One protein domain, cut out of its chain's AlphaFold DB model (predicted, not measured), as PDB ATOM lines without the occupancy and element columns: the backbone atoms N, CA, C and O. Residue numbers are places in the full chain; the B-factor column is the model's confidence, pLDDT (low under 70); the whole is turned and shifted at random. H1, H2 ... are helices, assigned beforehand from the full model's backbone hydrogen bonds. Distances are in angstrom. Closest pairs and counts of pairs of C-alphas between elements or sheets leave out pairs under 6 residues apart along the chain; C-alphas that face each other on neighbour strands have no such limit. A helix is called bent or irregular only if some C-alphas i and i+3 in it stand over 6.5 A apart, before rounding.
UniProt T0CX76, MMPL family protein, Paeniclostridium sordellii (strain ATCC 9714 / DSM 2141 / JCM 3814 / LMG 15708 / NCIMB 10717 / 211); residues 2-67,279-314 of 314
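What this domain is: This is residues 2 to 67 and 279 to 314 of the 314 residues of the protein "MMPL family protein" of Paeniclostridium sordellii (strain ATCC 9714 / DSM 2141 / JCM 3814 / LMG 15708 / NCIMB 10717 / 211) (UniProt T0CX76). Two long helices, H2 and H3, meet in a corner near their beginnings; H4 extends from there, nearly in line with H3 but running the opposite way, toward small H1. Residues 62 to 67 stick out at one end and the tail 299 to 314 at the other. The printed part has 102 residues, 54 of them in four named helices in the order H1 to H4, with no named strand; its class is all helix, and the whole is loose, with a radius of gyration of the C-alphas of 16.8 A and spans of 60 by 31 by 25 A.

Where its parts are: H2, residues 29 to 45, spans 24.4 A from (129.055, 124.611, 165.028), with a kink of 42 degrees near residue 39. H3, residues 51 to 67, spans 24.9 A. H4, residues 281 to 293, spans 17.4 A, ending at (143.264, 132.902, 189.181). H1 is residues 4 to 10, 10.0 A. H2 is irregular, C-alphas 41 and 44 being 9.3 A apart; H3 only just, C-alphas 64 and 67 being 6.9 A apart.

How they stand to each other: H2, with residues 31 to 35 alone, touches residues 52 to 56 of H3, about perpendicular at 78 degrees; the closest C-alphas, Leu 32 and Lys 56, are 5.7 A apart. H3, with residues 53 to 57 alone, touches residues 281 to 283 of H4 at a shallow tilt of 25 degrees, opposite ways; the closest C-alphas, Ile 54 and Ser 282, are 5.4 A apart. H1 and H4 are close but not clearly touching, C-alphas 9 and 293 being 6.8 A apart. H2 and H4 are apart. Every O i to N i+4 pair is within hydrogen-bond range in H1 and H4, 11 of 13 in H2 and 12 of 13 in H3.

The domain as a whole: C-alphas 67 and 313, the two farthest apart, are 59.7 A apart. Residues 68 to 278 are cut out, a gap of 21.8 A between C-alphas 67 and 279. The link H1 to H2 is long. Residues 296 to 302, 304 and 309 to 314 have pLDDT under 70.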
ATOM      1  N   LEU A   2     159.868 132.083 181.581       70.50
ATOM      2  CA  LEU A   2     158.842 133.129 181.532       70.50
ATOM      3  C   LEU A   2     159.029 134.091 182.725       70.50
ATOM      4  O   LEU A   2     159.497 133.644 183.776       70.50
ATOM      5  N   PRO A   3     158.710 135.391 182.583       81.94
ATOM      6  CA  PRO A   3     158.674 136.328 183.707       81.94
ATOM      7  C   PRO A   3     157.792 135.793 184.844       81.94
ATOM      8  O   PRO A   3     156.773 135.162 184.559       81.94
ATOM      9  N   LYS A   4     158.157 136.055 186.111       75.75
ATOM     10  CA  LYS A   4     157.394 135.583 187.287       75.75
ATOM     11  C   LYS A   4     155.911 135.933 187.188       75.75
ATOM     12  O   LYS A   4     155.088 135.044 187.325       75.75
ATOM     13  N   ASP A   5     155.597 137.162 186.791       73.62
ATOM     14  CA  ASP A   5     154.216 137.637 186.653       73.62
ATOM     15  C   ASP A   5     153.392 136.832 185.628       73.62
ATOM     16  O   ASP A   5     152.194 136.639 185.801       73.62
ATOM     17  N   ILE A   6     154.026 136.323 184.561       73.50
ATOM     18  CA  ILE A   6     153.365 135.458 183.565       73.50
ATOM     19  C   ILE A   6     153.231 134.029 184.096       73.50
ATOM     20  O   ILE A   6     152.249 133.347 183.808       73.50
ATOM     21  N   ASN A   7     154.216 133.569 184.867       76.38
ATOM     22  CA  ASN A   7     154.196 132.244 185.468       76.38
ATOM     23  C   ASN A   7     153.086 132.145 186.528       76.38
ATOM     24  O   ASN A   7     152.291 131.215 186.490       76.38
ATOM     25  N   ASP A   8     152.964 133.153 187.388       76.56
ATOM     26  CA  ASP A   8     151.945 133.223 188.441       76.56
ATOM     27  C   ASP A   8     150.524 133.405 187.862       76.56
ATOM     28  O   ASP A   8     149.533 133.066 188.503       76.56
ATOM     29  N   LEU A   9     150.407 133.887 186.615       75.88
ATOM     30  CA  LEU A   9     149.135 133.984 185.891       75.88
ATOM     31  C   LEU A   9     148.673 132.639 185.304       75.88
ATOM     32  O   LEU A   9     147.475 132.414 185.143       75.88
ATOM     33  N   LEU A  10     149.609 131.748 184.962       79.19
ATOM     34  CA  LEU A  10     149.310 130.450 184.347       79.19
ATOM     35  C   LEU A  10     149.332 129.290 185.348       79.19
ATOM     36  O   LEU A  10     148.678 128.271 185.120       79.19
ATOM     37  N   TYR A  11     150.051 129.427 186.457       83.62
ATOM     38  CA  TYR A  11     150.253 128.366 187.435       83.62
ATOM     39  C   TYR A  11     149.857 128.832 188.833       83.62
ATOM     40  O   TYR A  11     150.281 129.883 189.299       83.62
ATOM     41  N   THR A  12     149.078 127.999 189.514       80.44
ATOM     42  CA  THR A  12     148.773 128.112 190.944       80.44
ATOM     43  C   THR A  12     149.156 126.808 191.638       80.44
ATOM     44  O   THR A  12     149.377 125.797 190.970       80.44
ATOM     45  N   ASP A  13     149.220 126.807 192.974       75.25
ATOM     46  CA  ASP A  13     149.759 125.684 193.765       75.25
ATOM     47  C   ASP A  13     149.159 124.309 193.408       75.25
ATOM     48  O   ASP A  13     149.854 123.299 193.479       75.25
ATOM     49  N   ASN A  14     147.890 124.270 192.979       82.81
ATOM     50  CA  ASN A  14     147.159 123.038 192.661       82.81
ATOM     51  C   ASN A  14     146.538 122.997 191.249       82.81
ATOM     52  O   ASN A  14     145.792 122.060 190.950       82.81
ATOM     53  N   SER A  15     146.793 123.976 190.372       85.50
ATOM     54  CA  SER A  15     146.223 123.958 189.017       85.50
ATOM     55  C   SER A  15     147.063 124.691 187.974       85.50
ATOM     56  O   SER A  15     147.857 125.582 188.266       85.50
ATOM     57  N   THR A  16     146.867 124.313 186.712       88.12
ATOM     58  CA  THR A  16     147.474 124.970 185.548       88.12
ATOM     59  C   THR A  16     146.381 125.494 184.627       88.12
ATOM     60  O   THR A  16     145.464 124.756 184.263       88.12
ATOM     61  N   LEU A  17     146.502 126.756 184.225       86.69
ATOM     62  CA  LEU A  17     145.641 127.396 183.248       86.69
ATOM     63  C   LEU A  17     146.190 127.150 181.839       86.69
ATOM     64  O   LEU A  17     147.348 127.440 181.541       86.69
ATOM     65  N   MET A  18     145.330 126.658 180.952       86.81
ATOM     66  CA  MET A  18     145.620 126.518 179.527       86.81
ATOM     67  C   MET A  18     144.654 127.388 178.727       86.81
ATOM     68  O   MET A  18     143.439 127.293 178.892       86.81
ATOM     69  N   VAL A  19     145.192 128.225 177.838       86.25
ATOM     70  CA  VAL A  19     144.387 129.068 176.945       86.25
ATOM     71  C   VAL A  19     144.263 128.384 175.591       86.25
ATOM     72  O   VAL A  19     145.258 128.158 174.907       86.25
ATOM     73  N   ILE A  20     143.029 128.081 175.194       87.25
ATOM     74  CA  ILE A  20     142.713 127.484 173.896       87.25
ATOM     75  C   ILE A  20     142.078 128.564 173.027       87.25
ATOM     76  O   ILE A  20     141.010 129.085 173.353       87.25
ATOM     77  N   LYS A  21     142.730 128.906 171.914       87.50
ATOM     78  CA  LYS A  21     142.172 129.803 170.901       87.50
ATOM     79  C   LYS A  21     141.652 128.973 169.735       87.50
ATOM     80  O   LYS A  21     142.416 128.240 169.115       87.50
ATOM     81  N   LEU A  22     140.365 129.112 169.444       87.88
ATOM     82  CA  LEU A  22     139.730 128.503 168.280       87.88
ATOM     83  C   LEU A  22     139.734 129.501 167.116       87.88
ATOM     84  O   LEU A  22     139.693 130.712 167.338       87.88
ATOM     85  N   GLU A  23     139.839 128.992 165.888       87.75
ATOM     86  CA  GLU A  23     139.893 129.822 164.676       87.75
ATOM     87  C   GLU A  23     138.534 130.446 164.339       87.75
ATOM     88  O   GLU A  23     138.465 131.592 163.900       87.75
ATOM     89  N   GLU A  24     137.460 129.696 164.572       86.06
ATOM     90  CA  GLU A  24     136.089 130.081 164.243       86.06
ATOM     91  C   GLU A  24     135.415 130.819 165.411       86.06
ATOM     92  O   GLU A  24     135.805 130.700 166.578       86.06
ATOM     93  N   GLY A  25     134.336 131.550 165.113       83.25
ATOM     94  CA  GLY A  25     133.562 132.271 166.127       83.25
ATOM     95  C   GLY A  25     133.035 131.360 167.245       83.25
ATOM     96  O   GLY A  25     132.764 130.174 167.029       83.25
ATOM     97  N   SER A  26     132.844 131.918 168.447       82.81
ATOM     98  CA  SER A  26     132.440 131.167 169.652       82.81
ATOM     99  C   SER A  26     131.085 130.458 169.542       82.81
ATOM    100  O   SER A  26     130.834 129.525 170.296       82.81
ATOM    101  N   ALA A  27     130.225 130.890 168.616       81.38
ATOM    102  CA  ALA A  27     128.913 130.296 168.365       81.38
ATOM    103  C   ALA A  27     128.880 129.326 167.167       81.38
ATOM    104  O   ALA A  27     127.840 128.718 166.926       81.38
ATOM    105  N   SER A  28     129.981 129.182 166.416       84.75
ATOM    106  CA  SER A  28     130.015 128.312 165.231       84.75
ATOM    107  C   SER A  28     129.877 126.839 165.612       84.75
ATOM    108  O   SER A  28     130.389 126.401 166.650       84.75
ATOM    109  N   LEU A  29     129.243 126.037 164.753       84.69
ATOM    110  CA  LEU A  29     129.055 124.611 165.028       84.69
ATOM    111  C   LEU A  29     130.388 123.870 165.226       84.69
ATOM    112  O   LEU A  29     130.499 123.025 166.115       84.69
ATOM    113  N   LYS A  30     131.424 124.230 164.458       89.81
ATOM    114  CA  LYS A  30     132.779 123.675 164.615       89.81
ATOM    115  C   LYS A  30     133.364 123.969 165.996       89.81
ATOM    116  O   LYS A  30     133.873 123.052 166.635       89.81
ATOM    117  N   THR A  31     133.258 125.211 166.474       91.25
ATOM    118  CA  THR A  31     133.724 125.597 167.815       91.25
ATOM    119  C   THR A  31     132.970 124.835 168.902       91.25
ATOM    120  O   THR A  31     133.588 124.311 169.826       91.25
ATOM    121  N   LEU A  32     131.651 124.699 168.771       91.12
ATOM    122  CA  LEU A  32     130.827 123.963 169.731       91.12
ATOM    123  C   LEU A  32     131.173 122.465 169.780       91.12
ATOM    124  O   LEU A  32     131.267 121.893 170.867       91.12
ATOM    125  N   ASN A  33     131.444 121.847 168.628       93.38
ATOM    126  CA  ASN A  33     131.902 120.457 168.548       93.38
ATOM    127  C   ASN A  33     133.329 120.288 169.100       93.38
ATOM    128  O   ASN A  33     133.641 119.273 169.727       93.38
ATOM    129  N   ALA A  34     134.201 121.281 168.901       93.88
ATOM    130  CA  ALA A  34     135.547 121.288 169.467       93.88
ATOM    131  C   ALA A  34     135.511 121.363 171.001       93.88
ATOM    132  O   ALA A  34     136.205 120.593 171.658       93.88
ATOM    133  N   VAL A  35     134.659 122.223 171.573       93.69
ATOM    134  CA  VAL A  35     134.408 122.301 173.026       93.69
ATOM    135  C   VAL A  35     133.985 120.940 173.580       93.69
ATOM    136  O   VAL A  35     134.516 120.492 174.596       93.69
ATOM    137  N   GLU A  36     133.066 120.252 172.902       93.69
ATOM    138  CA  GLU A  36     132.617 118.915 173.301       93.69
ATOM    139  C   GLU A  36     133.740 117.871 173.210       93.69
ATOM    140  O   GLU A  36     133.943 117.087 174.133       93.69
ATOM    141  N   SER A  37     134.536 117.920 172.142       94.50
ATOM    142  CA  SER A  37     135.681 117.026 171.946       94.50
ATOM    143  C   SER A  37     136.749 117.222 173.023       94.50
ATOM    144  O   SER A  37     137.263 116.247 173.567       94.50
ATOM    145  N   ILE A  38     137.040 118.476 173.385       93.50
ATOM    146  CA  ILE A  38     137.963 118.814 174.475       93.50
ATOM    147  C   ILE A  38     137.444 118.233 175.791       93.50
ATOM    148  O   ILE A  38     138.195 117.539 176.469       93.50
ATOM    149  N   ARG A  39     136.160 118.439 176.118       92.31
ATOM    150  CA  ARG A  39     135.544 117.873 177.332       92.31
ATOM    151  C   ARG A  39     135.625 116.349 177.369       92.31
ATOM    152  O   ARG A  39     135.928 115.790 178.418       92.31
ATOM    153  N   ASN A  40     135.406 115.685 176.235       93.31
ATOM    154  CA  ASN A  40     135.500 114.228 176.139       93.31
ATOM    155  C   ASN A  40     136.931 113.718 176.371       93.31
ATOM    156  O   ASN A  40     137.107 112.675 176.994       93.31
ATOM    157  N   ILE A  41     137.947 114.453 175.909       93.44
ATOM    158  CA  ILE A  41     139.360 114.105 176.119       93.44
ATOM    159  C   ILE A  41     139.776 114.353 177.572       93.44
ATOM    160  O   ILE A  41     140.452 113.520 178.170       93.44
ATOM    161  N   THR A  42     139.396 115.497 178.144       90.31
ATOM    162  CA  THR A  42     139.830 115.887 179.493       90.31
ATOM    163  C   THR A  42     139.021 115.221 180.602       90.31
ATOM    164  O   THR A  42     139.485 115.143 181.741       90.31
ATOM    165  N   GLY A  43     137.793 114.784 180.310       87.19
ATOM    166  CA  GLY A  43     136.857 114.256 181.297       87.19
ATOM    167  C   GLY A  43     136.718 115.190 182.503       87.19
ATOM    168  O   GLY A  43     136.628 116.408 182.359       87.19
ATOM    169  N   ASN A  44     136.782 114.616 183.704       84.94
ATOM    170  CA  ASN A  44     136.701 115.357 184.968       84.94
ATOM    171  C   ASN A  44     138.048 115.959 185.420       84.94
ATOM    172  O   ASN A  44     138.135 116.494 186.524       84.94
ATOM    173  N   GLN A  45     139.111 115.835 184.617       85.75
ATOM    174  CA  GLN A  45     140.452 116.304 184.983       85.75
ATOM    175  C   GLN A  45     140.653 117.798 184.699       85.75
ATOM    176  O   GLN A  45     141.588 118.393 185.233       85.75
ATOM    177  N   ALA A  46     139.791 118.412 183.881       89.25
ATOM    178  CA  ALA A  46     139.875 119.827 183.538       89.25
ATOM    179  C   ALA A  46     138.510 120.518 183.602       89.25
ATOM    180  O   ALA A  46     137.463 119.909 183.393       89.25
ATOM    181  N   PHE A  47     138.547 121.824 183.852       89.00
ATOM    182  CA  PHE A  47     137.389 122.707 183.799       89.00
ATOM    183  C   PHE A  47     137.509 123.592 182.560       89.00
ATOM    184  O   PHE A  47     138.533 124.244 182.366       89.00
ATOM    185  N   LEU A  48     136.470 123.622 181.724       91.00
ATOM    186  CA  LEU A  48     136.468 124.388 180.479       91.00
ATOM    187  C   LEU A  48     135.522 125.590 180.594       91.00
ATOM    188  O   LEU A  48     134.300 125.440 180.592       91.00
ATOM    189  N   SER A  49     136.108 126.782 180.703       88.38
ATOM    190  CA  SER A  49     135.409 128.074 180.757       88.38
ATOM    191  C   SER A  49     135.448 128.771 179.382       88.38
ATOM    192  O   SER A  49     135.794 128.155 178.370       88.38
ATOM    193  N   GLY A  50     135.064 130.045 179.329       86.19
ATOM    194  CA  GLY A  50     135.065 130.885 178.137       86.19
ATOM    195  C   GLY A  50     133.732 130.896 177.391       86.19
ATOM    196  O   GLY A  50     132.857 130.052 177.594       86.19
ATOM    197  N   MET A  51     133.591 131.871 176.490       84.88
ATOM    198  CA  MET A  51     132.313 132.152 175.836       84.88
ATOM    199  C   MET A  51     131.789 130.982 174.999       84.88
ATOM    200  O   MET A  51     130.595 130.703 175.021       84.88
ATOM    201  N   ALA A  52     132.670 130.248 174.317       89.12
ATOM    202  CA  ALA A  52     132.283 129.064 173.550       89.12
ATOM    203  C   ALA A  52     131.660 127.968 174.435       89.12
ATOM    204  O   ALA A  52     130.667 127.353 174.053       89.12
ATOM    205  N   SER A  53     132.200 127.763 175.639       89.75
ATOM    206  CA  SER A  53     131.700 126.782 176.611       89.75
ATOM    207  C   SER A  53     130.348 127.187 177.187       89.75
ATOM    208  O   SER A  53     129.460 126.349 177.315       89.75
ATOM    209  N   ILE A  54     130.178 128.479 177.484       88.81
ATOM    210  CA  ILE A  54     128.906 129.048 177.950       88.81
ATOM    211  C   ILE A  54     127.833 128.921 176.862       88.81
ATOM    212  O   ILE A  54     126.719 128.474 177.139       88.81
ATOM    213  N   ILE A  55     128.162 129.253 175.608       88.62
ATOM    214  CA  ILE A  55     127.231 129.112 174.479       88.62
ATOM    215  C   ILE A  55     126.876 127.638 174.250       88.62
ATOM    216  O   ILE A  55     125.706 127.347 174.014       88.62
ATOM    217  N   LYS A  56     127.837 126.706 174.356       90.94
ATOM    218  CA  LYS A  56     127.565 125.261 174.249       90.94
ATOM    219  C   LYS A  56     126.575 124.795 175.307       90.94
ATOM    220  O   LYS A  56     125.562 124.208 174.946       90.94
ATOM    221  N   ASP A  57     126.823 125.113 176.575       91.31
ATOM    222  CA  ASP A  57     125.936 124.711 177.673       91.31
ATOM    223  C   ASP A  57     124.539 125.328 177.525       91.31
ATOM    224  O   ASP A  57     123.528 124.647 177.698       91.31
ATOM    225  N   THR A  58     124.476 126.605 177.138       89.38
ATOM    226  CA  THR A  58     123.208 127.308 176.902       89.38
ATOM    227  C   THR A  58     122.440 126.690 175.734       89.38
ATOM    228  O   THR A  58     121.227 126.489 175.829       89.38
ATOM    229  N   LYS A  59     123.131 126.354 174.638       90.12
ATOM    230  CA  LYS A  59     122.542 125.677 173.480       90.12
ATOM    231  C   LYS A  59     122.033 124.289 173.852       90.12
ATOM    232  O   LYS A  59     120.912 123.968 173.485       90.12
ATOM    233  N   ASP A  60     122.809 123.501 174.591       91.69
ATOM    234  CA  ASP A  60     122.431 122.139 174.986       91.69
ATOM    235  C   ASP A  60     121.187 122.141 175.889       91.69
ATOM    236  O   ASP A  60     120.265 121.350 175.674       91.69
ATOM    237  N   ILE A  61     121.108 123.072 176.853       90.25
ATOM    238  CA  ILE A  61     119.882 123.284 177.638       90.25
ATOM    239  C   ILE A  61     118.734 123.698 176.718       90.25
ATOM    240  O   ILE A  61     117.651 123.124 176.791       90.25
ATOM    241  N   SER A  62     118.961 124.681 175.847       90.44
ATOM    242  CA  SER A  62     117.915 125.191 174.957       90.44
ATOM    243  C   SER A  62     117.365 124.091 174.050       90.44
ATOM    244  O   SER A  62     116.151 123.950 173.936       90.44
ATOM    245  N   ASP A  63     118.227 123.272 173.445       90.44
ATOM    246  CA  ASP A  63     117.837 122.161 172.575       90.44
ATOM    247  C   ASP A  63     117.061 121.077 173.344       90.44
ATOM    248  O   ASP A  63     116.141 120.474 172.788       90.44
ATOM    249  N   LYS A  64     117.372 120.871 174.631       91.88
ATOM    250  CA  LYS A  64     116.647 119.942 175.505       91.88
ATOM    251  C   LYS A  64     115.264 120.462 175.914       91.88
ATOM    252  O   LYS A  64     114.307 119.691 175.916       91.88
ATOM    253  N   GLU A  65     115.149 121.744 176.251       90.62
ATOM    254  CA  GLU A  65     113.912 122.336 176.787       90.62
ATOM    255  C   GLU A  65     112.958 122.845 175.687       90.62
ATOM    256  O   GLU A  65     111.743 122.886 175.885       90.62
ATOM    257  N   THR A  66     113.466 123.182 174.493       91.31
ATOM    258  CA  THR A  66     112.652 123.699 173.372       91.31
ATOM    259  C   THR A  66     111.450 122.807 173.033       91.31
ATOM    260  O   THR A  66     110.343 123.341 172.932       91.31
ATOM    261  N   PRO A  67     111.583 121.470 172.884       91.75
ATOM    262  CA  PRO A  67     110.435 120.612 172.592       91.75
ATOM    263  C   PRO A  67     109.344 120.687 173.665       91.75
ATOM    264  O   PRO A  67     108.160 120.723 173.330       91.75
ATOM    265  N   ASN A 279     124.890 125.375 188.398       87.50
ATOM    266  CA  ASN A 279     125.240 123.967 188.221       87.50
ATOM    267  C   ASN A 279     125.795 123.639 186.825       87.50
ATOM    268  O   ASN A 279     126.148 122.485 186.572       87.50
ATOM    269  N   LEU A 280     125.868 124.614 185.916       88.50
ATOM    270  CA  LEU A 280     126.412 124.400 184.584       88.50
ATOM    271  C   LEU A 280     127.935 124.217 184.612       88.50
ATOM    272  O   LEU A 280     128.628 125.008 185.256       88.50
ATOM    273  N   PRO A 281     128.495 123.248 183.861       88.56
ATOM    274  CA  PRO A 281     129.939 123.017 183.819       88.56
ATOM    275  C   PRO A 281     130.756 124.265 183.465       88.56
ATOM    276  O   PRO A 281     131.787 124.518 184.090       88.56
ATOM    277  N   SER A 282     130.298 125.071 182.501       88.38
ATOM    278  CA  SER A 282     130.956 126.329 182.124       88.38
ATOM    279  C   SER A 282     130.883 127.399 183.215       88.38
ATOM    280  O   SER A 282     131.855 128.134 183.389       88.38
ATOM    281  N   ILE A 283     129.794 127.471 183.984       88.81
ATOM    282  CA  ILE A 283     129.643 128.426 185.092       88.81
ATOM    283  C   ILE A 283     130.513 128.012 186.277       88.81
ATOM    284  O   ILE A 283     131.270 128.832 186.797       88.81
ATOM    285  N   ILE A 284     130.531 126.721 186.622       89.19
ATOM    286  CA  ILE A 284     131.455 126.162 187.619       89.19
ATOM    287  C   ILE A 284     132.909 126.453 187.219       89.19
ATOM    288  O   ILE A 284     133.699 126.912 188.045       89.19
ATOM    289  N   ALA A 285     133.264 126.235 185.947       88.56
ATOM    290  CA  ALA A 285     134.600 126.520 185.432       88.56
ATOM    291  C   ALA A 285     134.955 128.014 185.513       88.56
ATOM    292  O   ALA A 285     136.069 128.357 185.904       88.56
ATOM    293  N   THR A 286     134.011 128.899 185.183       87.44
ATOM    294  CA  THR A 286     134.196 130.361 185.229       87.44
ATOM    295  C   THR A 286     134.358 130.861 186.664       87.44
ATOM    296  O   THR A 286     135.299 131.596 186.958       87.44
ATOM    297  N   ASN A 287     133.534 130.372 187.591       87.31
ATOM    298  CA  ASN A 287     133.653 130.675 189.017       87.31
ATOM    299  C   ASN A 287     134.986 130.194 189.602       87.31
ATOM    300  O   ASN A 287     135.586 130.881 190.430       87.31
ATOM    301  N   LYS A 288     135.486 129.038 189.149       87.19
ATOM    302  CA  LYS A 288     136.797 128.531 189.560       87.19
ATOM    303  C   LYS A 288     137.946 129.382 189.017       87.19
ATOM    304  O   LYS A 288     138.860 129.697 189.767       87.19
ATOM    305  N   LEU A 289     137.863 129.833 187.766       86.38
ATOM    306  CA  LEU A 289     138.806 130.792 187.176       86.38
ATOM    307  C   LEU A 289     138.845 132.117 187.953       86.38
ATOM    308  O   LEU A 289     139.921 132.620 188.278       86.38
ATOM    309  N   LYS A 290     137.674 132.638 188.327       84.12
ATOM    310  CA  LYS A 290     137.545 133.844 189.153       84.12
ATOM    311  C   LYS A 290     138.155 133.657 190.542       84.12
ATOM    312  O   LYS A 290     138.829 134.556 191.030       84.12
ATOM    313  N   LYS A 291     137.935 132.504 191.176       85.81
ATOM    314  CA  LYS A 291     138.420 132.215 192.533       85.81
ATOM    315  C   LYS A 291     139.921 131.928 192.585       85.81
ATOM    316  O   LYS A 291     140.607 132.488 193.434       85.81
ATOM    317  N   ASP A 292     140.405 131.051 191.711       85.62
ATOM    318  CA  ASP A 292     141.754 130.487 191.811       85.62
ATOM    319  C   ASP A 292     142.786 131.352 191.066       85.62
ATOM    320  O   ASP A 292     143.939 131.401 191.478       85.62
ATOM    321  N   TYR A 293     142.375 132.076 190.015       81.31
ATOM    322  CA  TYR A 293     143.264 132.902 189.181       81.31
ATOM    323  C   TYR A 293     142.932 134.403 189.215       81.31
ATOM    324  O   TYR A 293     143.576 135.189 188.524       81.31
ATOM    325  N   ASN A 294     141.917 134.824 189.985       76.88
ATOM    326  CA  ASN A 294     141.419 136.208 190.014       76.88
ATOM    327  C   ASN A 294     141.072 136.764 188.611       76.88
ATOM    328  O   ASN A 294     141.139 137.969 188.361       76.88
ATOM    329  N   MET A 295     140.712 135.878 187.671       72.12
ATOM    330  CA  MET A 295     140.386 136.229 186.289       72.12
ATOM    331  C   MET A 295     138.870 136.282 186.107       72.12
ATOM    332  O   MET A 295     138.208 135.254 186.009       72.12
ATOM    333  N   ASN A 296     138.328 137.501 186.047       60.03
ATOM    334  CA  ASN A 296     136.909 137.757 185.758       60.03
ATOM    335  C   ASN A 296     136.644 137.884 184.242       60.03
ATOM    336  O   ASN A 296     135.587 137.504 183.754       60.03
ATOM    337  N   SER A 297     137.612 138.410 183.482       55.88
ATOM    338  CA  SER A 297     137.554 138.532 182.021       55.88
ATOM    339  C   SER A 297     138.960 138.488 181.428       55.88
ATOM    340  O   SER A 297     139.846 139.218 181.878       55.88
ATOM    341  N   THR A 298     139.169 137.677 180.396       56.00
ATOM    342  CA  THR A 298     140.476 137.528 179.747       56.00
ATOM    343  C   THR A 298     140.647 138.574 178.644       56.00
ATOM    344  O   THR A 298     140.251 138.350 177.503       56.00
ATOM    345  N   ASN A 299     141.254 139.718 178.968       50.94
ATOM    346  CA  ASN A 299     141.721 140.678 177.963       50.94
ATOM    347  C   ASN A 299     143.157 140.322 177.562       50.94
ATOM    348  O   ASN A 299     144.103 140.656 178.270       50.94
ATOM    349  N   ILE A 300     143.327 139.625 176.436       57.00
ATOM    350  CA  ILE A 300     144.655 139.329 175.880       57.00
ATOM    351  C   ILE A 300     144.949 140.343 174.779       57.00
ATOM    352  O   ILE A 300     144.327 140.325 173.717       57.00
ATOM    353  N   VAL A 301     145.925 141.216 175.023       56.72
ATOM    354  CA  VAL A 301     146.456 142.117 173.996       56.72
ATOM    355  C   VAL A 301     147.478 141.340 173.168       56.72
ATOM    356  O   VAL A 301     148.571 141.033 173.638       56.72
ATOM    357  N   LEU A 302     147.117 141.003 171.929       55.34
ATOM    358  CA  LEU A 302     148.049 140.413 170.969       55.34
ATOM    359  C   LEU A 302     148.859 141.531 170.313       55.34
ATOM    360  O   LEU A 302     148.324 142.344 169.560       55.34
ATOM    361  N   VAL A 303     150.157 141.560 170.596       72.75
ATOM    362  CA  VAL A 303     151.086 142.548 170.045       72.75
ATOM    363  C   VAL A 303     151.921 141.885 168.951       72.75
ATOM    364  O   VAL A 303     152.343 140.739 169.098       72.75
ATOM    365  N   LYS A 304     152.155 142.587 167.833       67.88
ATOM    366  CA  LYS A 304     153.103 142.115 166.813       67.88
ATOM    367  C   LYS A 304     154.506 142.061 167.415       67.88
ATOM    368  O   LYS A 304     154.921 143.014 168.059       67.88
ATOM    369  N   ASP A 305     155.260 141.012 167.108       72.06
ATOM    370  CA  ASP A 305     156.663 140.878 167.535       72.06
ATOM    371  C   ASP A 305     157.545 142.054 167.053       72.06
ATOM    372  O   ASP A 305     158.521 142.445 167.680       72.06
ATOM    373  N   SER A 306     157.144 142.719 165.965       77.12
ATOM    374  CA  SER A 306     157.825 143.906 165.437       77.12
ATOM    375  C   SER A 306     157.526 145.219 166.175       77.12
ATOM    376  O   SER A 306     158.010 146.275 165.750       77.12
ATOM    377  N   LEU A 307     156.707 145.209 167.232       77.12
ATOM    378  CA  LEU A 307     156.342 146.431 167.946       77.12
ATOM    379  C   LEU A 307     157.543 146.942 168.754       77.12
ATOM    380  O   LEU A 307     158.032 146.276 169.665       77.12
ATOM    381  N   LYS A 308     158.036 148.140 168.417       73.12
ATOM    382  CA  LYS A 308     159.156 148.755 169.138       73.12
ATOM    383  C   LYS A 308     158.744 149.036 170.591       73.12
ATOM    384  O   LYS A 308     157.665 149.595 170.793       73.12
ATOM    385  N   PRO A 309     159.586 148.717 171.589       65.50
ATOM    386  CA  PRO A 309     159.295 149.041 172.978       65.50
ATOM    387  C   PRO A 309     159.175 150.562 173.134       65.50
ATOM    388  O   PRO A 309     160.124 151.304 172.884       65.50
ATOM    389  N   TYR A 310     157.989 151.024 173.521       64.38
ATOM    390  CA  TYR A 310     157.740 152.404 173.920       64.38
ATOM    391  C   TYR A 310     157.907 152.494 175.440       64.38
ATOM    392  O   TYR A 310     157.336 151.691 176.179       64.38
ATOM    393  N   LYS A 311     158.726 153.442 175.910       49.75
ATOM    394  CA  LYS A 311     158.828 153.746 177.340       49.75
ATOM    395  C   LYS A 311     157.517 154.379 177.785       49.75
ATOM    396  O   LYS A 311     157.183 155.463 177.325       49.75
ATOM    397  N   VAL A 312     156.819 153.710 178.693       50.56
ATOM    398  CA  VAL A 312     155.741 154.323 179.465       50.56
ATOM    399  C   VAL A 312     156.400 155.355 180.381       50.56
ATOM    400  O   VAL A 312     157.203 154.978 181.235       50.56
ATOM    401  N   GLU A 313     156.148 156.646 180.159       47.31
ATOM    402  CA  GLU A 313     156.457 157.664 181.167       47.31
ATOM    403  C   GLU A 313     155.546 157.395 182.371       47.31
ATOM    404  O   GLU A 313     154.324 157.367 182.225       47.31
ATOM    405  N   GLN A 314     156.163 157.078 183.514       39.72
ATOM    406  CA  GLN A 314     155.486 156.941 184.806       39.72
ATOM    407  C   GLN A 314     155.221 158.314 185.414       39.72
ATOM    408  O   GLN A 314     156.138 159.164 185.336       39.72
TER     409      GLN A 314